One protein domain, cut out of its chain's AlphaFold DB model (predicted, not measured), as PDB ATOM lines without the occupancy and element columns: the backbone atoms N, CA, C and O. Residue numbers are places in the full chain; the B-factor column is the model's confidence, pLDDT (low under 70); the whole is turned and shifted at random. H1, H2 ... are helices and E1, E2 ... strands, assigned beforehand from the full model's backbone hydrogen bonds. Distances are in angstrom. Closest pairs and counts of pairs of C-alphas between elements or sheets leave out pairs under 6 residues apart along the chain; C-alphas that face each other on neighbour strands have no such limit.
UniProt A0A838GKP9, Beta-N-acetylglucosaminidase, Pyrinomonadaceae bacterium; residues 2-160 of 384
ATOM      1  N   ARG A   2     129.354  54.801  -9.161       91.12
ATOM      2  CA  ARG A   2     130.185  53.629  -8.796       91.12
ATOM      3  C   ARG A   2     130.132  53.327  -7.294       91.12
ATOM      4  O   ARG A   2     129.826  52.192  -6.949       91.12
ATOM      5  N   LEU A   3     130.335  54.345  -6.447       90.25
ATOM      6  CA  LEU A   3     130.273  54.213  -4.983       90.25
ATOM      7  C   LEU A   3     128.999  53.492  -4.523       90.25
ATOM      8  O   LEU A   3     129.067  52.570  -3.721       90.25
ATOM      9  N   ASP A   4     127.849  53.827  -5.107       91.12
ATOM     10  CA  ASP A   4     126.559  53.208  -4.773       91.12
ATOM     11  C   ASP A   4     126.460  51.723  -5.147       91.12
ATOM     12  O   ASP A   4     125.681  50.984  -4.549       91.12
ATOM     13  N   LYS A   5     127.231  51.288  -6.148       95.31
ATOM     14  CA  LYS A   5     127.197  49.933  -6.712       95.31
ATOM     15  C   LYS A   5     128.298  49.023  -6.176       95.31
ATOM     16  O   LYS A   5     128.263  47.829  -6.462       95.31
ATOM     17  N   VAL A   6     129.284  49.564  -5.460       95.19
ATOM     18  CA  VAL A   6     130.431  48.792  -4.968       95.19
ATOM     19  C   VAL A   6     130.764  49.191  -3.534       95.19
ATOM     20  O   VAL A   6     130.494  48.421  -2.616       95.19
ATOM     21  N   GLU A   7     131.315  50.387  -3.322       95.62
ATOM     22  CA  GLU A   7     131.924  50.759  -2.043       95.62
ATOM     23  C   GLU A   7     130.902  50.971  -0.908       95.62
ATOM     24  O   GLU A   7     131.152  50.538   0.212       95.62
ATOM     25  N   LEU A   8     129.736  51.573  -1.176       96.00
ATOM     26  CA  LEU A   8     128.722  51.895  -0.155       96.00
ATOM     27  C   LEU A   8     127.757  50.744   0.158       96.00
ATOM     28  O   LEU A   8     127.028  50.819   1.148       96.00
ATOM     29  N   ILE A   9     127.741  49.676  -0.647       97.81
ATOM     30  CA  ILE A   9     126.881  48.501  -0.419       97.81
ATOM     31  C   ILE A   9     127.088  47.896   0.982       97.81
ATOM     32  O   ILE A   9     126.095  47.772   1.709       97.81
ATOM     33  N   PRO A  10     128.320  47.537   1.407       97.69
ATOM     34  CA  PRO A  10     128.529  46.961   2.735       97.69
ATOM     35  C   PRO A  10     128.168  47.935   3.865       97.69
ATOM     36  O   PRO A  10     127.568  47.509   4.849       97.69
ATOM     37  N   PHE A  11     128.443  49.236   3.712       97.81
ATOM     38  CA  PHE A  11     128.073  50.243   4.714       97.81
ATOM     39  C   PHE A  11     126.558  50.347   4.872       97.81
ATOM     40  O   PHE A  11     126.056  50.288   5.989       97.81
ATOM     41  N   ARG A  12     125.812  50.421   3.764       97.69
ATOM     42  CA  ARG A  12     124.345  50.485   3.797       97.69
ATOM     43  C   ARG A  12     123.743  49.256   4.479       97.69
ATOM     44  O   ARG A  12     122.812  49.392   5.269       97.69
ATOM     45  N   ALA A  13     124.282  48.068   4.199       98.19
ATOM     46  CA  ALA A  13     123.846  46.833   4.844       98.19
ATOM     47  C   ALA A  13     124.144  46.834   6.354       98.19
ATOM     48  O   ALA A  13     123.256  46.516   7.143       98.19
ATOM     49  N   ALA A  14     125.350  47.240   6.762       98.19
ATOM     50  CA  ALA A  14     125.749  47.302   8.169       98.19
ATOM     51  C   ALA A  14     124.950  48.350   8.965       98.19
ATOM     52  O   ALA A  14     124.517  48.073  10.081       98.19
ATOM     53  N   ILE A  15     124.690  49.523   8.379       98.25
ATOM     54  CA  ILE A  15     123.862  50.578   8.984       98.25
ATOM     55  C   ILE A  15     122.427  50.086   9.171       98.25
ATOM     56  O   ILE A  15     121.888  50.189  10.269       98.25
ATOM     57  N   LYS A  16     121.836  49.449   8.150       97.56
ATOM     58  CA  LYS A  16     120.503  48.834   8.265       97.56
ATOM     59  C   LYS A  16     120.452  47.736   9.336       97.56
ATOM     60  O   LYS A  16     119.405  47.536   9.943       97.56
ATOM     61  N   ALA A  17     121.559  47.030   9.559       97.94
ATOM     62  CA  ALA A  17     121.690  46.013  10.600       97.94
ATOM     63  C   ALA A  17     121.976  46.587  12.003       97.94
ATOM     64  O   ALA A  17     122.083  45.816  12.952       97.94
ATOM     65  N   GLY A  18     122.091  47.914  12.151       96.38
ATOM     66  CA  GLY A  18     122.292  48.571  13.443       96.38
ATOM     67  C   GLY A  18     123.747  48.630  13.911       96.38
ATOM     68  O   GLY A  18     123.998  48.582  15.113       96.38
ATOM     69  N   VAL A  19     124.725  48.718  12.996       97.19
ATOM     70  CA  VAL A  19     126.133  48.919  13.387       97.19
ATOM     71  C   VAL A  19     126.278  50.178  14.257       97.19
ATOM     72  O   VAL A  19     125.783  51.245  13.906       97.19
ATOM     73  N   GLY A  20     126.951  50.064  15.406       96.25
ATOM     74  CA  GLY A  20     127.023  51.153  16.394       96.25
ATOM     75  C   GLY A  20     128.070  52.235  16.098       96.25
ATOM     76  O   GLY A  20     127.970  53.351  16.610       96.25
ATOM     77  N   SER A  21     129.080  51.929  15.280       97.69
ATOM     78  CA  SER A  21     130.156  52.860  14.925       97.69
ATOM     79  C   SER A  21     130.664  52.607  13.506       97.69
ATOM     80  O   SER A  21     130.730  51.459  13.067       97.69
ATOM     81  N   VAL A  22     131.045  53.674  12.801       98.44
ATOM     82  CA  VAL A  22     131.713  53.635  11.495       98.44
ATOM     83  C   VAL A  22     133.016  54.421  11.594       98.44
ATOM     84  O   VAL A  22     133.029  55.562  12.060       98.44
ATOM     85  N   MET A  23     134.111  53.811  11.141       98.50
ATOM     86  CA  MET A  23     135.408  54.477  11.043       98.50
ATOM     87  C   MET A  23     135.548  55.183   9.688       98.50
ATOM     88  O   MET A  23     135.303  54.567   8.650       98.50
ATOM     89  N   SER A  24     135.927  56.463   9.679       97.12
ATOM     90  CA  SER A  24     136.258  57.195   8.448       97.12
ATOM     91  C   SER A  24     137.682  56.894   7.991       97.12
ATOM     92  O   SER A  24     138.513  56.548   8.814       97.12
ATOM     93  N   ALA A  25     137.990  57.085   6.706       95.12
ATOM     94  CA  ALA A  25     139.329  56.857   6.158       95.12
ATOM     95  C   ALA A  25     139.972  58.152   5.636       95.12
ATOM     96  O   ALA A  25     139.296  59.006   5.046       95.12
ATOM     97  N   HIS A  26     141.297  58.266   5.776       94.56
ATOM     98  CA  HIS A  26     142.088  59.388   5.248       94.56
ATOM     99  C   HIS A  26     142.364  59.245   3.743       94.56
ATOM    100  O   HIS A  26     143.510  59.200   3.305       94.56
ATOM    101  N   ILE A  27     141.301  59.122   2.948       93.06
ATOM    102  CA  ILE A  27     141.364  58.915   1.496       93.06
ATOM    103  C   ILE A  27     140.750  60.127   0.797       93.06
ATOM    104  O   ILE A  27     139.602  60.477   1.074       93.06
ATOM    105  N   GLY A  28     141.503  60.754  -0.110       93.00
ATOM    106  CA  GLY A  28     140.988  61.804  -0.991       93.00
ATOM    107  C   GLY A  28     140.011  61.228  -2.018       93.00
ATOM    108  O   GLY A  28     140.315  60.244  -2.696       93.00
ATOM    109  N   LEU A  29     138.827  61.831  -2.130       93.25
ATOM    110  CA  LEU A  29     137.771  61.416  -3.059       93.25
ATOM    111  C   LEU A  29     137.430  62.591  -3.989       93.25
ATOM    112  O   LEU A  29     136.364  63.182  -3.839       93.25
ATOM    113  N   PRO A  30     138.290  62.936  -4.969       94.25
ATOM    114  CA  PRO A  30     138.180  64.178  -5.747       94.25
ATOM    115  C   PRO A  30     136.869  64.320  -6.534       94.25
ATOM    116  O   PRO A  30     136.438  65.428  -6.825       94.25
ATOM    117  N   GLN A  31     136.218  63.204  -6.880       93.62
ATOM    118  CA  GLN A  31     134.911  63.209  -7.552       93.62
ATOM    119  C   GLN A  31     133.734  63.493  -6.600       93.62
ATOM    120  O   GLN A  31     132.619  63.708  -7.066       93.62
ATOM    121  N   ILE A  32     133.967  63.449  -5.285       93.69
ATOM    122  CA  ILE A  32     132.978  63.696  -4.228       93.69
ATOM    123  C   ILE A  32     133.270  65.023  -3.527       93.69
ATOM    124  O   ILE A  32     132.372  65.843  -3.368       93.69
ATOM    125  N   ASP A  33     134.525  65.242  -3.143       95.69
ATOM    126  CA  ASP A  33     135.010  66.481  -2.551       95.69
ATOM    127  C   ASP A  33     136.321  66.893  -3.249       95.69
ATOM    128  O   ASP A  33     137.388  66.349  -2.946       95.69
ATOM    129  N   PRO A  34     136.261  67.817  -4.227       95.88
ATOM    130  CA  PRO A  34     137.427  68.255  -4.990       95.88
ATOM    131  C   PRO A  34     138.287  69.286  -4.241       95.88
ATOM    132  O   PRO A  34     139.232  69.818  -4.832       95.88
ATOM    133  N   THR A  35     137.964  69.602  -2.978       96.38
ATOM    134  CA  THR A  35     138.662  70.621  -2.185       96.38
ATOM    135  C   THR A  35     140.150  70.309  -2.117       96.38
ATOM    136  O   THR A  35     140.553  69.288  -1.561       96.38
ATOM    137  N   GLN A  36     140.971  71.188  -2.690       95.31
ATOM    138  CA  GLN A  36     142.418  71.006  -2.746       95.31
ATOM    139  C   GLN A  36     143.065  71.280  -1.387       95.31
ATOM    140  O   GLN A  36     142.653  72.184  -0.658       95.31
ATOM    141  N   VAL A  37     144.102  70.511  -1.068       91.88
ATOM    142  CA  VAL A  37     144.938  70.682   0.121       91.88
ATOM    143  C   VAL A  37     146.406  70.619  -0.281       91.88
ATOM    144  O   VAL A  37     146.797  69.812  -1.127       91.88
ATOM    145  N   SER A  38     147.220  71.472   0.331       89.62
ATOM    146  CA  SER A  38     148.660  71.524   0.088       89.62
ATOM    147  C   SER A  38     149.417  71.019   1.311       89.62
ATOM    148  O   SER A  38     148.945  71.226   2.434       89.62
ATOM    149  N   PRO A  39     150.562  70.344   1.123       87.38
ATOM    150  CA  PRO A  39     151.395  69.916   2.237       87.38
ATOM    151  C   PRO A  39     151.776  71.095   3.137       87.38
ATOM    152  O   PRO A  39     152.002  72.213   2.665       87.38
ATOM    153  N   LEU A  40     151.882  70.841   4.439       85.44
ATOM    154  CA  LEU A  40     152.445  71.808   5.372       85.44
ATOM    155  C   LEU A  40     153.907  72.102   4.998       85.44
ATOM    156  O   LEU A  40     154.626  71.187   4.582       85.44
ATOM    157  N   PRO A  41     154.399  73.335   5.207       79.69
ATOM    158  CA  PRO A  41     155.832  73.604   5.166       79.69
ATOM    159  C   PRO A  41     156.545  72.698   6.183       79.69
ATOM    160  O   PRO A  41     156.210  72.742   7.366       79.69
ATOM    161  N   ARG A  42     157.489  71.855   5.741       68.50
ATOM    162  CA  ARG A  42     158.199  70.898   6.611       68.50
ATOM    163  C   ARG A  42     159.650  71.300   6.844       68.50
ATOM    164  O   ARG A  42     160.376  71.588   5.895       68.50
ATOM    165  N   THR A  43     160.083  71.237   8.100       57.97
ATOM    166  CA  THR A  43     161.499  71.238   8.497       57.97
ATOM    167  C   THR A  43     161.971  69.812   8.811       57.97
ATOM    168  O   THR A  43     161.161  68.895   8.951       57.97
ATOM    169  N   ALA A  44     163.285  69.584   8.931       49.38
ATOM    170  CA  ALA A  44     163.850  68.250   9.181       49.38
ATOM    171  C   ALA A  44     163.354  67.579  10.487       49.38
ATOM    172  O   ALA A  44     163.448  66.354  10.602       49.38
ATOM    173  N   SER A  45     162.817  68.360  11.433       49.41
ATOM    174  CA  SER A  45     162.227  67.921  12.707       49.41
ATOM    175  C   SER A  45     160.739  67.544  12.634       49.41
ATOM    176  O   SER A  45     160.248  66.901  13.554       49.41
ATOM    177  N   ASP A  46     160.027  67.868  11.549       55.34
ATOM    178  CA  ASP A  46     158.572  67.649  11.404       55.34
ATOM    179  C   ASP A  46     158.227  66.286  10.771       55.34
ATOM    180  O   ASP A  46     157.274  66.150   9.993       55.34
ATOM    181  N   ARG A  47     159.039  65.256  11.041       55.84
ATOM    182  CA  ARG A  47     158.863  63.937  10.418       55.84
ATOM    183  C   ARG A  47     157.560  63.287  10.911       55.84
ATOM    184  O   ARG A  47     157.313  63.274  12.117       55.84
ATOM    185  N   PRO A  48     156.726  62.722  10.015       55.88
ATOM    186  CA  PRO A  48     155.540  61.987  10.440       55.88
ATOM    187  C   PRO A  48     155.938  60.799  11.322       55.88
ATOM    188  O   PRO A  48     156.948  60.150  11.060       55.88
ATOM    189  N   SER A  49     155.115  60.460  12.320       54.03
ATOM    190  CA  SER A  49     155.381  59.360  13.267       54.03
ATOM    191  C   SER A  49     155.565  57.986  12.606       54.03
ATOM    192  O   SER A  49     156.141  57.089  13.211       54.03
ATOM    193  N   TYR A  50     155.103  57.824  11.361       50.75
ATOM    194  CA  TYR A  50     155.257  56.609  10.551       50.75
ATOM    195  C   TYR A  50     156.346  56.708   9.471       50.75
ATOM    196  O   TYR A  50     156.494  55.792   8.666       50.75
ATOM    197  N   GLY A  51     157.094  57.812   9.423       50.25
ATOM    198  CA  GLY A  51     158.178  58.000   8.474       50.25
ATOM    199  C   GLY A  51     159.527  57.583   9.059       50.25
ATOM    200  O   GLY A  51     160.078  58.293   9.896       50.25
ATOM    201  N   GLY A  52     160.085  56.461   8.600       49.12
ATOM    202  CA  GLY A  52     161.484  56.109   8.862       49.12
ATOM    203  C   GLY A  52     162.474  57.056   8.166       49.12
ATOM    204  O   GLY A  52     162.091  57.923   7.372       49.12
ATOM    205  N   GLU A  53     163.769  56.884   8.432       44.88
ATOM    206  CA  GLU A  53     164.810  57.528   7.621       44.88
ATOM    207  C   GLU A  53     164.644  57.140   6.142       44.88
ATOM    208  O   GLU A  53     164.485  55.967   5.817       44.88
ATOM    209  N   GLY A  54     164.616  58.138   5.252       50.31
ATOM    210  CA  GLY A  54     164.358  57.936   3.818       50.31
ATOM    211  C   GLY A  54     162.884  57.993   3.397       50.31
ATOM    212  O   GLY A  54     162.581  57.715   2.240       50.31
ATOM    213  N   SER A  55     161.965  58.365   4.295       53.84
ATOM    214  CA  SER A  55     160.565  58.613   3.918       53.84
ATOM    215  C   SER A  55     160.455  59.754   2.915       53.84
ATOM    216  O   SER A  55     161.014  60.830   3.131       53.84
ATOM    217  N   GLU A  56     159.708  59.519   1.842       54.62
ATOM    218  CA  GLU A  56     159.505  60.479   0.763       54.62
ATOM    219  C   GLU A  56     158.939  61.807   1.298       54.62
ATOM    220  O   GLU A  56     157.950  61.841   2.041       54.62
ATOM    221  N   VAL A  57     159.588  62.920   0.943       61.03
ATOM    222  CA  VAL A  57     159.043  64.256   1.198       61.03
ATOM    223  C   VAL A  57     157.927  64.474   0.187       61.03
ATOM    224  O   VAL A  57     158.180  64.806  -0.966       61.03
ATOM    225  N   VAL A  58     156.689  64.261   0.622       66.38
ATOM    226  CA  VAL A  58     155.510  64.487  -0.218       66.38
ATOM    227  C   VAL A  58     155.344  65.987  -0.454       66.38
ATOM    228  O   VAL A  58     155.013  66.736   0.466       66.38
ATOM    229  N   THR A  59     155.591  66.416  -1.689       67.31
ATOM    230  CA  THR A  59     155.409  67.799  -2.162       67.31
ATOM    231  C   THR A  59     154.129  67.978  -2.979       67.31
ATOM    232  O   THR A  59     153.768  69.102  -3.323       67.31
ATOM    233  N   GLU A  60     153.428  66.885  -3.278       78.38
ATOM    234  CA  GLU A  60     152.242  66.888  -4.126       78.38
ATOM    235  C   GLU A  60     150.997  67.396  -3.384       78.38
ATOM    236  O   GLU A  60     150.707  67.017  -2.240       78.38
ATOM    237  N   ASN A  61     150.227  68.241  -4.075       84.50
ATOM    238  CA  ASN A  61     148.881  68.612  -3.649       84.50
ATOM    239  C   ASN A  61     147.965  67.383  -3.651       84.50
ATOM    240  O   ASN A  61     148.120  66.470  -4.460       84.50
ATOM    241  N   ALA A  62     146.969  67.397  -2.772       89.56
ATOM    242  CA  ALA A  62     145.957  66.355  -2.683       89.56
ATOM    243  C   ALA A  62     144.549  66.957  -2.599       89.56
ATOM    244  O   ALA A  62     144.357  68.171  -2.656       89.56
ATOM    245  N   THR A  63     143.550  66.089  -2.448       94.06
ATOM    246  CA  THR A  63     142.187  66.497  -2.093       94.06
ATOM    247  C   THR A  63     141.879  66.174  -0.644       94.06
ATOM    248  O   THR A  63     142.491  65.284  -0.049       94.06
ATOM    249  N   LEU A  64     140.938  66.924  -0.076       94.00
ATOM    250  CA  LEU A  64     140.518  66.786   1.307       94.00
ATOM    251  C   LEU A  64     140.107  65.328   1.589       94.00
ATOM    252  O   LEU A  64     139.252  64.780   0.884       94.00
ATOM    253  N   PRO A  65     140.709  64.669   2.593       95.62
ATOM    254  CA  PRO A  65     140.391  63.281   2.881       95.62
ATOM    255  C   PRO A  65     138.963  63.144   3.412       95.62
ATOM    256  O   PRO A  65     138.460  64.034   4.098       95.62
ATOM    257  N   GLY A  66     138.339  61.987   3.173       96.44
ATOM    258  CA  GLY A  66     136.975  61.690   3.619       96.44
ATOM    259  C   GLY A  66     136.736  61.955   5.110       96.44
ATOM    260  O   GLY A  66     135.687  62.479   5.465       96.44
ATOM    261  N   THR A  67     137.729  61.699   5.970       97.38
ATOM    262  CA  THR A  67     137.696  62.037   7.408       97.38
ATOM    263  C   THR A  67     137.442  63.522   7.706       97.38
ATOM    264  O   THR A  67     136.846  63.847   8.729       97.38
ATOM    265  N   LEU A  68     137.892  64.434   6.843       97.75
ATOM    266  CA  LEU A  68     137.735  65.881   7.021       97.75
ATOM    267  C   LEU A  68     136.647  66.483   6.121       97.75
ATOM    268  O   LEU A  68     136.421  67.691   6.171       97.75
ATOM    269  N   SER A  69     135.988  65.667   5.295       98.00
ATOM    270  CA  SER A  69     135.003  66.134   4.325       98.00
ATOM    271  C   SER A  69     133.585  66.116   4.911       98.00
ATOM    272  O   SER A  69     133.045  65.034   5.180       98.00
ATOM    273  N   PRO A  70     132.911  67.277   5.057       97.75
ATOM    274  CA  PRO A  70     131.501  67.313   5.442       97.75
ATOM    275  C   PRO A  70     130.597  66.681   4.377       97.75
ATOM    276  O   PRO A  70     129.521  66.187   4.712       97.75
ATOM    277  N   VAL A  71     131.028  66.646   3.108       97.81
ATOM    278  CA  VAL A  71     130.303  65.961   2.028       97.81
ATOM    279  C   VAL A  71     130.275  64.454   2.287       97.81
ATOM    280  O   VAL A  71     129.228  63.828   2.142       97.81
ATOM    281  N   VAL A  72     131.390  63.873   2.738       97.81
ATOM    282  CA  VAL A  72     131.482  62.434   3.021       97.81
ATOM    283  C   VAL A  72     130.817  62.071   4.350       97.81
ATOM    284  O   VAL A  72     129.933  61.215   4.373       97.81
ATOM    285  N   LEU A  73     131.209  62.702   5.463       98.38
ATOM    286  CA  LEU A  73     130.744  62.283   6.792       98.38
ATOM    287  C   LEU A  73     129.312  62.736   7.094       98.38
ATOM    288  O   LEU A  73     128.493  61.943   7.559       98.38
ATOM    289  N   THR A  74     128.986  63.998   6.821       98.19
ATOM    290  CA  THR A  74     127.629  64.506   7.060       98.19
ATOM    291  C   THR A  74     126.725  64.262   5.857       98.19
ATOM    292  O   THR A  74     125.597  63.807   6.021       98.19
ATOM    293  N   GLY A  75     127.200  64.535   4.642       98.06
ATOM    294  CA  GLY A  75     126.409  64.361   3.428       98.06
ATOM    295  C   GLY A  75     126.038  62.905   3.185       98.06
ATOM    296  O   GLY A  75     124.876  62.539   3.322       98.06
ATOM    297  N   ILE A  76     127.031  62.075   2.885       97.69
ATOM    298  CA  ILE A  76     126.789  60.683   2.510       97.69
ATOM    299  C   ILE A  76     126.463  59.835   3.741       97.69
ATOM    300  O   ILE A  76     125.412  59.203   3.793       97.69
ATOM    301  N   LEU A  77     127.347  59.798   4.742       98.19
ATOM    302  CA  LEU A  77     127.205  58.843   5.843       98.19
ATOM    303  C   LEU A  77     126.017  59.178   6.762       98.19
ATOM    304  O   LEU A  77     125.158  58.323   6.968       98.19
ATOM    305  N   ARG A  78     125.925  60.406   7.288       97.94
ATOM    306  CA  ARG A  78     124.806  60.797   8.168       97.94
ATOM    307  C   ARG A  78     123.482  60.912   7.413       97.94
ATOM    308  O   ARG A  78     122.519  60.279   7.825       97.94
ATOM    309  N   ARG A  79     123.408  61.710   6.337       98.00
ATOM    310  CA  ARG A  79     122.124  61.979   5.657       98.00
ATOM    311  C   ARG A  79     121.732  60.871   4.683       98.00
ATOM    312  O   ARG A  79     120.681  60.268   4.867       98.00
ATOM    313  N   ASP A  80     122.554  60.576   3.678       97.31
ATOM    314  CA  ASP A  80     122.133  59.694   2.574       97.31
ATOM    315  C   ASP A  80     122.068  58.208   2.973       97.31
ATOM    316  O   ASP A  80     121.266  57.437   2.432       97.31
ATOM    317  N   LEU A  81     122.922  57.778   3.907       97.81
ATOM    318  CA  LEU A  81     122.891  56.427   4.473       97.81
ATOM    319  C   LEU A  81     122.085  56.331   5.777       97.81
ATOM    320  O   LEU A  81     121.811  55.211   6.208       97.81
ATOM    321  N   GLY A  82     121.693  57.458   6.382       97.81
ATOM    322  CA  GLY A  82     120.907  57.488   7.620       97.81
ATOM    323  C   GLY A  82     121.663  56.962   8.844       97.81
ATOM    324  O   GLY A  82     121.078  56.274   9.677       97.81
ATOM    325  N   PHE A  83     122.976  57.192   8.929       98.38
ATOM    326  CA  PHE A  83     123.775  56.680  10.041       98.38
ATOM    327  C   PHE A  83     123.682  57.564  11.291       98.38
ATOM    328  O   PHE A  83     124.235  58.666  11.329       98.38
ATOM    329  N   ASP A  84     123.086  57.029  12.358       95.31
ATOM    330  CA  ASP A  84     122.918  57.730  13.640       95.31
ATOM    331  C   ASP A  84     123.922  57.325  14.732       95.31
ATOM    332  O   ASP A  84     124.011  57.999  15.761       95.31
ATOM    333  N   GLY A  85     124.749  56.303  14.486       97.00
ATOM    334  CA  GLY A  85     125.782  55.836  15.415       97.00
ATOM    335  C   GLY A  85     126.986  56.777  15.544       97.00
ATOM    336  O   GLY A  85     126.931  57.959  15.190       97.00
ATOM    337  N   LEU A  86     128.096  56.258  16.070       98.56
ATOM    338  CA  LEU A  86     129.342  57.010  16.248       98.56
ATOM    339  C   LEU A  86     130.176  57.044  14.967       98.56
ATOM    340  O   LEU A  86     130.468  56.008  14.380       98.56
ATOM    341  N   ILE A  87     130.625  58.228  14.560       98.75
ATOM    342  CA  ILE A  87     131.649  58.385  13.527       98.75
ATOM    343  C   ILE A  87     132.993  58.545  14.228       98.75
ATOM    344  O   ILE A  87     133.240  59.537  14.913       98.75
ATOM    345  N   THR A  88     133.862  57.556  14.063       98.62
ATOM    346  CA  THR A  88     135.222  57.573  14.614       98.62
ATOM    347  C   THR A  88     136.204  57.846  13.486       98.62
ATOM    348  O   THR A  88     136.074  57.267  12.413       98.62
ATOM    349  N   THR A  89     137.179  58.727  13.674       98.50
ATOM    350  CA  THR A  89     138.218  58.905  12.651       98.50
ATOM    351  C   THR A  89     139.126  57.675  12.582       98.50
ATOM    352  O   THR A  89     139.283  56.977  13.582       98.50
ATOM    353  N   ASP A  90     139.786  57.427  11.448       96.75
ATOM    354  CA  ASP A  90     141.048  56.671  11.484       96.75
ATOM    355  C   ASP A  90     142.093  57.453  12.306       96.75
ATOM    356  O   ASP A  90     141.889  58.630  12.642       96.75
ATOM    357  N   ALA A  91     143.211  56.814  12.639       95.06
ATOM    358  CA  ALA A  91     144.251  57.394  13.475       95.06
ATOM    359  C   ALA A  91     144.746  58.735  12.900       95.06
ATOM    360  O   ALA A  91     145.251  58.812  11.779       95.06
ATOM    361  N   LEU A  92     144.571  59.822  13.656       93.62
ATOM    362  CA  LEU A  92     144.884  61.186  13.212       93.62
ATOM    363  C   LEU A  92     146.388  61.445  13.060       93.62
ATOM    364  O   LEU A  92     146.783  62.445  12.459       93.62
ATOM    365  N   ASP A  93     147.232  60.562  13.585       88.44
ATOM    366  CA  ASP A  93     148.682  60.635  13.432       88.44
ATOM    367  C   ASP A  93     149.218  59.980  12.146       88.44
ATOM    368  O   ASP A  93     150.412  60.072  11.846       88.44
ATOM    369  N   MET A  94     148.347  59.373  11.335       86.81
ATOM    370  CA  MET A  94     148.723  58.806  10.041       86.81
ATOM    371  C   MET A  94     149.155  59.884   9.039       86.81
ATOM    372  O   MET A  94     148.539  60.945   8.916       86.81
ATOM    373  N   SER A  95     150.177  59.564   8.237       82.38
ATOM    374  CA  SER A  95     150.773  60.484   7.255       82.38
ATOM    375  C   SER A  95     149.773  61.052   6.246       82.38
ATOM    376  O   SER A  95     149.902  62.212   5.871       82.38
ATOM    377  N   GLY A  96     148.736  60.294   5.866       82.81
ATOM    378  CA  GLY A  96     147.674  60.776   4.969       82.81
ATOM    379  C   GLY A  96     146.938  62.024   5.478       82.81
ATOM    380  O   GLY A  96     146.307  62.723   4.693       82.81
ATOM    381  N   LEU A  97     147.056  62.333   6.773       87.62
ATOM    382  CA  LEU A  97     146.518  63.536   7.397       87.62
ATOM    383  C   LEU A  97     147.623  64.508   7.837       87.62
ATOM    384  O   LEU A  97     147.555  65.699   7.530       87.62
ATOM    385  N   THR A  98     148.661  64.006   8.515       86.62
ATOM    386  CA  THR A  98     149.725  64.833   9.127       86.62
ATOM    387  C   THR A  98     150.676  65.482   8.121       86.62
ATOM    388  O   THR A  98     151.472  66.349   8.482       86.62
ATOM    389  N   ILE A  99     150.607  65.099   6.842       86.00
ATOM    390  CA  ILE A  99     151.251  65.840   5.748       86.00
ATOM    391  C   ILE A  99     150.570  67.193   5.514       86.00
ATOM    392  O   ILE A  99     151.258  68.167   5.224       86.00
ATOM    393  N   TYR A 100     149.249  67.271   5.672       89.19
ATOM    394  CA  TYR A 100     148.442  68.407   5.216       89.19
ATOM    395  C   TYR A 100     147.900  69.270   6.360       89.19
ATOM    396  O   TYR A 100     147.618  70.449   6.162       89.19
ATOM    397  N   PHE A 101     147.758  68.709   7.564       91.19
ATOM    398  CA  PHE A 101     147.130  69.395   8.693       91.19
ATOM    399  C   PHE A 101     147.879  69.165  10.003       91.19
ATOM    400  O   PHE A 101     148.307  68.053  10.317       91.19
ATOM    401  N   LYS A 102     147.993  70.236  10.795       92.31
ATOM    402  CA  LYS A 102     148.384  70.149  12.204       92.31
ATOM    403  C   LYS A 102     147.235  69.537  13.013       92.31
ATOM    404  O   LYS A 102     146.085  69.564  12.577       92.31
ATOM    405  N   GLN A 103     147.546  68.962  14.175       91.19
ATOM    406  CA  GLN A 103     146.577  68.194  14.971       91.19
ATOM    407  C   GLN A 103     145.396  69.039  15.472       91.19
ATOM    408  O   GLN A 103     144.269  68.553  15.504       91.19
ATOM    409  N   ASP A 104     145.636  70.306  15.805       94.62
ATOM    410  CA  ASP A 104     144.608  71.284  16.174       94.62
ATOM    411  C   ASP A 104     143.598  71.515  15.039       94.62
ATOM    412  O   ASP A 104     142.391  71.359  15.225       94.62
ATOM    413  N   GLU A 105     144.082  71.813  13.835       95.94
ATOM    414  CA  GLU A 105     143.247  72.070  12.662       95.94
ATOM    415  C   GLU A 105     142.555  70.796  12.152       95.94
ATOM    416  O   GLU A 105     141.379  70.829  11.779       95.94
ATOM    417  N   ALA A 106     143.259  69.661  12.161       96.25
ATOM    418  CA  ALA A 106     142.712  68.363  11.778       96.25
ATOM    419  C   ALA A 106     141.544  67.954  12.687       96.25
ATOM    420  O   ALA A 106     140.493  67.542  12.191       96.25
ATOM    421  N   ALA A 107     141.698  68.124  14.004       97.62
ATOM    422  CA  ALA A 107     140.657  67.841  14.986       97.62
ATOM    423  C   ALA A 107     139.404  68.697  14.756       97.62
ATOM    424  O   ALA A 107     138.291  68.167  14.698       97.62
ATOM    425  N   VAL A 108     139.581  70.010  14.564       98.31
ATOM    426  CA  VAL A 108     138.472  70.939  14.286       98.31
ATOM    427  C   VAL A 108     137.734  70.535  13.014       98.31
ATOM    428  O   VAL A 108     136.510  70.405  13.024       98.31
ATOM    429  N   ARG A 109     138.465  70.287  11.922       98.12
ATOM    430  CA  ARG A 109     137.870  69.875  10.644       98.12
ATOM    431  C   ARG A 109     137.118  68.555  10.750       98.12
ATOM    432  O   ARG A 109     136.009  68.479  10.237       98.12
ATOM    433  N   ALA A 110     137.668  67.552  11.430       98.44
ATOM    434  CA  ALA A 110     137.011  66.257  11.597       98.44
ATOM    435  C   ALA A 110     135.672  66.393  12.344       98.44
ATOM    436  O   ALA A 110     134.650  65.863  11.903       98.44
ATOM    437  N   VAL A 111     135.641  67.161  13.440       98.44
ATOM    438  CA  VAL A 111     134.409  67.389  14.217       98.44
ATOM    439  C   VAL A 111     133.363  68.162  13.410       98.44
ATOM    440  O   VAL A 111     132.183  67.788  13.415       98.44
ATOM    441  N   LEU A 112     133.785  69.204  12.684       98.31
ATOM    442  CA  LEU A 112     132.909  69.979  11.799       98.31
ATOM    443  C   LEU A 112     132.409  69.158  10.604       98.31
ATOM    444  O   LEU A 112     131.276  69.351  10.171       98.31
ATOM    445  N   ALA A 113     133.214  68.222  10.099       98.38
ATOM    446  CA  ALA A 113     132.814  67.303   9.042       98.38
ATOM    447  C   ALA A 113     131.739  66.313   9.509       98.38
ATOM    448  O   ALA A 113     130.897  65.909   8.707       98.38
ATOM    449  N   GLY A 114     131.734  65.954  10.796       98.12
ATOM    450  CA  GLY A 114     130.714  65.098  11.405       98.12
ATOM    451  C   GLY A 114     131.255  64.003  12.323       98.12
ATOM    452  O   GLY A 114     130.452  63.251  12.873       98.12
ATOM    453  N   ALA A 115     132.575  63.906  12.514       98.62
ATOM    454  CA  ALA A 115     133.167  62.941  13.435       98.62
ATOM    455  C   ALA A 115     132.744  63.216  14.888       98.62
ATOM    456  O   ALA A 115     132.607  64.369  15.311       98.62
ATOM    457  N   ASP A 116     132.553  62.144  15.656       98.62
ATOM    458  CA  ASP A 116     132.255  62.203  17.087       98.62
ATOM    459  C   ASP A 116     133.483  61.834  17.928       98.62
ATOM    460  O   ASP A 116     133.712  62.448  18.967       98.62
ATOM    461  N   ILE A 117     134.293  60.868  17.476       98.44
ATOM    462  CA  ILE A 117     135.499  60.404  18.177       98.44
ATOM    463  C   ILE A 117     136.733  60.631  17.305       98.44
ATOM    464  O   ILE A 117     136.801  60.160  16.171       98.44
ATOM    465  N   LEU A 118     137.728  61.312  17.871       98.12
ATOM    466  CA  LEU A 118     139.038  61.530  17.264       98.12
ATOM    467  C   LEU A 118     140.003  60.435  17.731       98.12
ATOM    468  O   LEU A 118     140.403  60.406  18.896       98.12
ATOM    469  N   LEU A 119     140.348  59.508  16.840       97.94
ATOM    470  CA  LEU A 119     141.214  58.377  17.164       97.94
ATOM    471  C   LEU A 119     142.688  58.781  17.084       97.94
ATOM    472  O   LEU A 119     143.137  59.290  16.062       97.94
ATOM    473  N   LYS A 120     143.451  58.480  18.143       95.31
ATOM    474  CA  LYS A 120     144.925  58.536  18.168       95.31
ATOM    475  C   LYS A 120     145.518  59.835  17.567       95.31
ATOM    476  O   LYS A 120     146.299  59.761  16.618       95.31
ATOM    477  N   PRO A 121     145.152  61.029  18.080       92.44
ATOM    478  CA  PRO A 121     145.908  62.242  17.776       92.44
ATOM    479  C   PRO A 121     147.337  62.113  18.309       92.44
ATOM    480  O   PRO A 121     147.536  61.607  19.414       92.44
ATOM    481  N   SER A 122     148.328  62.584  17.547       88.62
ATOM    482  CA  SER A 122     149.724  62.600  18.017       88.62
ATOM    483  C   SER A 122     149.958  63.631  19.126       88.62
ATOM    484  O   SER A 122     150.846  63.446  19.952       88.62
ATOM    485  N   ASP A 123     149.136  64.685  19.169       91.88
ATOM    486  CA  ASP A 123     149.073  65.680  20.243       91.88
ATOM    487  C   ASP A 123     147.599  65.920  20.612       91.88
ATOM    488  O   ASP A 123     146.878  66.696  19.974       91.88
ATOM    489  N   ALA A 124     147.130  65.197  21.633       94.94
ATOM    490  CA  ALA A 124     145.756  65.297  22.117       94.94
ATOM    491  C   ALA A 124     145.447  66.680  22.716       94.94
ATOM    492  O   ALA A 124     144.331  67.180  22.560       94.94
ATOM    493  N   ASP A 125     146.426  67.327  23.354       96.31
ATOM    494  CA  ASP A 125     146.225  68.641  23.956       96.31
ATOM    495  C   ASP A 125     146.069  69.718  22.877       96.31
ATOM    496  O   ASP A 125     145.227  70.608  23.016       96.31
ATOM    497  N   ALA A 126     146.822  69.635  21.774       94.44
ATOM    498  CA  ALA A 126     146.629  70.503  20.612       94.44
ATOM    499  C   ALA A 126     145.244  70.316  19.987       94.44
ATOM    500  O   ALA A 126     144.571  71.308  19.712       94.44
ATOM    501  N   ALA A 127     144.781  69.072  19.830       95.88
ATOM    502  CA  ALA A 127     143.435  68.789  19.334       95.88
ATOM    503  C   ALA A 127     142.347  69.432  20.222       95.88
ATOM    504  O   ALA A 127     141.432  70.089  19.718       95.88
ATOM    505  N   VAL A 128     142.468  69.309  21.550       97.25
ATOM    506  CA  VAL A 128     141.530  69.924  22.509       97.25
ATOM    507  C   VAL A 128     141.600  71.452  22.466       97.25
ATOM    508  O   VAL A 128     140.553  72.105  22.448       97.25
ATOM    509  N   ARG A 129     142.803  72.043  22.433       98.00
ATOM    510  CA  ARG A 129     142.979  73.501  22.297       98.00
ATOM    511  C   ARG A 129     142.329  74.017  21.015       98.00
ATOM    512  O   ARG A 129     141.514  74.932  21.094       98.00
ATOM    513  N   GLY A 130     142.590  73.367  19.878       97.81
ATOM    514  CA  GLY A 130     142.001  73.722  18.586       97.81
ATOM    515  C   GLY A 130     140.473  73.734  18.617       97.81
ATOM    516  O   GLY A 130     139.853  74.702  18.181       97.81
ATOM    517  N   LEU A 131     139.846  72.711  19.210       98.06
ATOM    518  CA  LEU A 131     138.387  72.665  19.368       98.06
ATOM    519  C   LEU A 131     137.852  73.782  20.274       98.06
ATOM    520  O   LEU A 131     136.845  74.407  19.940       98.06
ATOM    521  N   ARG A 132     138.524  74.077  21.394       98.19
ATOM    522  CA  ARG A 132     138.130  75.181  22.288       98.19
ATOM    523  C   ARG A 132     138.215  76.533  21.587       98.19
ATOM    524  O   ARG A 132     137.304  77.346  21.732       98.19
ATOM    525  N   ASP A 133     139.276  76.767  20.827       98.50
ATOM    526  CA  ASP A 133     139.474  78.022  20.103       98.50
ATOM    527  C   ASP A 133     138.505  78.149  18.919       98.50
ATOM    528  O   ASP A 133     137.977  79.233  18.662       98.50
ATOM    529  N   ALA A 134     138.165  77.039  18.257       98.38
ATOM    530  CA  ALA A 134     137.115  77.006  17.241       98.38
ATOM    531  C   ALA A 134     135.734  77.362  17.817       98.38
ATOM    532  O   ALA A 134     134.985  78.089  17.170       98.38
ATOM    533  N   VAL A 135     135.404  76.910  19.033       98.25
ATOM    534  CA  VAL A 135     134.159  77.313  19.713       98.25
ATOM    535  C   VAL A 135     134.192  78.793  20.094       98.25
ATOM    536  O   VAL A 135     133.269  79.535  19.766       98.25
ATOM    537  N   ARG A 136     135.280  79.258  20.720       98.31
ATOM    538  CA  ARG A 136     135.442  80.663  21.141       98.31
ATOM    539  C   ARG A 136     135.364  81.654  19.983       98.31
ATOM    540  O   ARG A 136     134.815  82.736  20.145       98.31
ATOM    541  N   SER A 137     135.923  81.289  18.832       98.00
ATOM    542  CA  SER A 137     135.901  82.113  17.616       98.00
ATOM    543  C   SER A 137     134.590  82.019  16.829       98.00
ATOM    544  O   SER A 137     134.421  82.749  15.855       98.00
ATOM    545  N   GLY A 138     133.667  81.127  17.208       97.69
ATOM    546  CA  GLY A 138     132.411  80.886  16.491       97.69
ATOM    547  C   GLY A 138     132.540  79.995  15.249       97.69
ATOM    548  O   GLY A 138     131.548  79.764  14.560       97.69
ATOM    549  N   ARG A 139     133.731  79.450  14.961       97.88
ATOM    550  CA  ARG A 139     133.951  78.486  13.868       97.88
ATOM    551  C   ARG A 139     133.244  77.147  14.119       97.88
ATOM    552  O   ARG A 139     132.843  76.481  13.168       97.88
ATOM    553  N   ALA A 140     133.098  76.752  15.382       97.25
ATOM    554  CA  ALA A 140     132.289  75.620  15.820       97.25
ATOM    555  C   ALA A 140     131.233  76.091  16.827       97.25
ATOM    556  O   ALA A 140     131.492  76.976  17.635       97.25
ATOM    557  N   THR A 141     130.046  75.491  16.806       97.81
ATOM    558  CA  THR A 141     129.013  75.769  17.814       97.81
ATOM    559  C   THR A 141     129.149  74.808  18.992       97.81
ATOM    560  O   THR A 141     129.498  73.642  18.801       97.81
ATOM    561  N   GLU A 142     128.811  75.253  20.206       97.25
ATOM    562  CA  GLU A 142     128.732  74.353  21.371       97.25
ATOM    563  C   GLU A 142     127.771  73.189  21.106       97.25
ATOM    564  O   GLU A 142     128.109  72.034  21.360       97.25
ATOM    565  N   LYS A 143     126.633  73.470  20.456       97.88
ATOM    566  CA  LYS A 143     125.659  72.456  20.033       97.88
ATOM    567  C   LYS A 143     126.299  71.320  19.224       97.88
ATOM    568  O   LYS A 143     125.977  70.157  19.457       97.88
ATOM    569  N   ARG A 144     127.225  71.617  18.303       97.00
ATOM    570  CA  ARG A 144     127.904  70.574  17.513       97.00
ATOM    571  C   ARG A 144     128.750  69.651  18.400       97.00
ATOM    572  O   ARG A 144     128.766  68.443  18.171       97.00
ATOM    573  N   ILE A 145     129.417  70.193  19.421       97.12
ATOM    574  CA  ILE A 145     130.187  69.408  20.402       97.12
ATOM    575  C   ILE A 145     129.256  68.573  21.289       97.12
ATOM    576  O   ILE A 145     129.536  67.402  21.571       97.12
ATOM    577  N   GLU A 146     128.128  69.150  21.704       97.94
ATOM    578  CA  GLU A 146     127.121  68.457  22.505       97.94
ATOM    579  C   GLU A 146     126.508  67.268  21.768       97.94
ATOM    580  O   GLU A 146     126.340  66.209  22.367       97.94
ATOM    581  N   GLU A 147     126.200  67.402  20.477       97.19
ATOM    582  CA  GLU A 147     125.663  66.311  19.655       97.19
ATOM    583  C   GLU A 147     126.584  65.084  19.670       97.19
ATOM    584  O   GLU A 147     126.126  63.971  19.940       97.19
ATOM    585  N   SER A 148     127.886  65.285  19.447       97.81
ATOM    586  CA  SER A 148     128.880  64.206  19.512       97.81
ATOM    587  C   SER A 148     128.979  63.622  20.923       97.81
ATOM    588  O   SER A 148     128.953  62.404  21.109       97.81
ATOM    589  N   SER A 149     129.023  64.488  21.939       97.50
ATOM    590  CA  SER A 149     129.114  64.077  23.344       97.50
ATOM    591  C   SER A 149     127.908  63.237  23.776       97.50
ATOM    592  O   SER A 149     128.073  62.221  24.451       97.50
ATOM    593  N   ARG A 150     126.695  63.602  23.339       97.75
ATOM    594  CA  ARG A 150     125.463  62.846  23.603       97.75
ATOM    595  C   ARG A 150     125.505  61.462  22.966       97.75
ATOM    596  O   ARG A 150     125.178  60.502  23.656       97.75
ATOM    597  N   ARG A 151     125.963  61.331  21.715       97.88
ATOM    598  CA  ARG A 151     126.129  60.014  21.068       97.88
ATOM    599  C   ARG A 151     127.131  59.135  21.811       97.88
ATOM    600  O   ARG A 151     126.864  57.958  22.030       97.88
ATOM    601  N   ILE A 152     128.255  59.703  22.251       98.19
ATOM    602  CA  ILE A 152     129.272  58.965  23.016       98.19
ATOM    603  C   ILE A 152     128.705  58.489  24.356       98.19
ATOM    604  O   ILE A 152     128.918  57.342  24.747       98.19
ATOM    605  N   LEU A 153     127.990  59.357  25.075       97.56
ATOM    606  CA  LEU A 153     127.375  59.002  26.354       97.56
ATOM    607  C   LEU A 153     126.260  57.963  26.186       97.56
ATOM    608  O   LEU A 153     126.202  57.033  26.988       97.56
ATOM    609  N   ALA A 154     125.438  58.077  25.140       96.19
ATOM    610  CA  ALA A 154     124.427  57.081  24.791       96.19
ATOM    611  C   ALA A 154     125.074  55.719  24.500       96.19
ATOM    612  O   ALA A 154     124.733  54.739  25.150       96.19
ATOM    613  N   ALA A 155     126.112  55.670  23.661       96.50
ATOM    614  CA  ALA A 155     126.836  54.430  23.380       96.50
ATOM    615  C   ALA A 155     127.452  53.806  24.648       96.50
ATOM    616  O   ALA A 155     127.389  52.593  24.845       96.50
ATOM    617  N   LYS A 156     128.018  54.618  25.555       96.31
ATOM    618  CA  LYS A 156     128.518  54.129  26.853       96.31
ATOM    619  C   LYS A 156     127.399  53.561  27.730       96.31
ATOM    620  O   LYS A 156     127.634  52.594  28.452       96.31
ATOM    621  N   TYR A 157     126.213  54.167  27.700       96.00
ATOM    622  CA  TYR A 157     125.041  53.672  28.417       96.00
ATOM    623  C   TYR A 157     124.553  52.338  27.836       96.00
ATOM    624  O   TYR A 157     124.383  51.387  28.598       96.00
ATOM    625  N   ASP A 158     124.422  52.246  26.513       94.00
ATOM    626  CA  ASP A 158     123.944  51.053  25.801       94.00
ATOM    627  C   ASP A 158     124.882  49.854  25.980       94.00
ATOM    628  O   ASP A 158     124.433  48.721  26.139       94.00
ATOM    629  N   LEU A 159     126.194  50.102  26.054       94.50
ATOM    630  CA  LEU A 159     127.204  49.089  26.381       94.50
ATOM    631  C   LEU A 159     127.205  48.675  27.868       94.50
ATOM    632  O   LEU A 159     128.034  47.866  28.277       94.50
ATOM    633  N   GLY A 160     126.331  49.244  28.702       95.88
ATOM    634  CA  GLY A 160     126.245  48.936  30.131       95.88
ATOM    635  C   GLY A 160     127.377  49.524  30.982       95.88
ATOM    636  O   GLY A 160     127.446  49.245  32.181       95.88
TER     637      GLY A 160
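Overview. This is residues 2 to 160 of the 384 residues of the protein "Beta-N-acetylglucosaminidase" of Pyrinomonadaceae bacterium (UniProt A0A838GKP9). A helix, H5, lies in the middle of a mostly helical body, with H6 crossing it on the outside, while a small two-strand sheet, E1 and E2, stands apart from H5 with H3 and H7 on either side of E2. H1 and H2 make one corner, and at the opposite end a part of the long link of residues 24 to 69, residues 42 to 59, makes a wide loop reaching away from the body, while other residues of the link lie close to the middle. The 159 printed residues hold seven named helices and two named strands in the order H1 H2 E1 H3 E2 H4 H5 H6 H7; the class is mostly helix, with under half of the residues in named elements, and the sheet, order E1 E2, is parallel. The whole is compact, with a radius of gyration of the C-alphas of 16.3 A, and spans 47 by 39 by 29 A.

Arrangement. H1, residues 2 to 5, and H2, residues 8 to 16, meet only through their link. H2 is near E1, residues 21 to 23, and near H3, residues 70 to 80. E1 is parallel to E2, residues 86 to 88, at 22 degrees, with N 22 and O 86 within hydrogen-bond range at 2.9 A. E1, H3 and E2 form a strand-helix-strand unit, two parallel neighbour strands with a helix between, with a right-handed crossover. H4, residues 95 to 98, is close to but not clearly touching the hub H5, residues 103 to 113; the closest C-alphas, of Leu 97 and Ala 106, are 7.5 A apart. H5 touches H3 at a shallow tilt of 31 degrees, the same way, closest at the C-alphas of Pro 70 and Ala 113, 3.8 A. H5 touches H6, residues 124 to 136, at a steep tilt of 56 degrees, closest at the C-alphas of Asp 104 and Ala 127, 4.2 A. H7, residues 142 to 158, and H5 only just touch, only at their ends, with 3 pairs of C-alphas within 8 A, made by residues 144 to 145 of H7 alone; the closest, of Leu 112 and Arg 144, are 7.6 A apart. The closest C-alphas of H7 and E2, those of Arg 151 and Leu 86, are 6.5 A apart. H3 and H7 are apart. Every O i to N i+4 pair is within hydrogen-bond range in H2, H5 and H6, with 5 of 7 in H3 and 12 of 13 in H7; H1 and H4 are too short for such a pair.

Along the chain. H1 begins at C-alpha 2, (130.185, 53.629, -8.796). H2 is 12.2 A long, H3 12.4 A, H5 15.0 A and H6 18.5 A. H7, the longest, measures 24.2 A and ends at C-alpha 158, (123.944, 51.053, 25.801).

Size, cuts and confidence. The C-alphas of Ala 17 and Ala 44, the two farthest apart, are 47.7 A apart. The printed part has no cut. The link from E1 to H3 is long, and in it residues 36 to 37 pair antiparallel with residues 62 to 63. Residues 42 to 59 are under 70 in pLDDT; the mean of the printed part is 90.8.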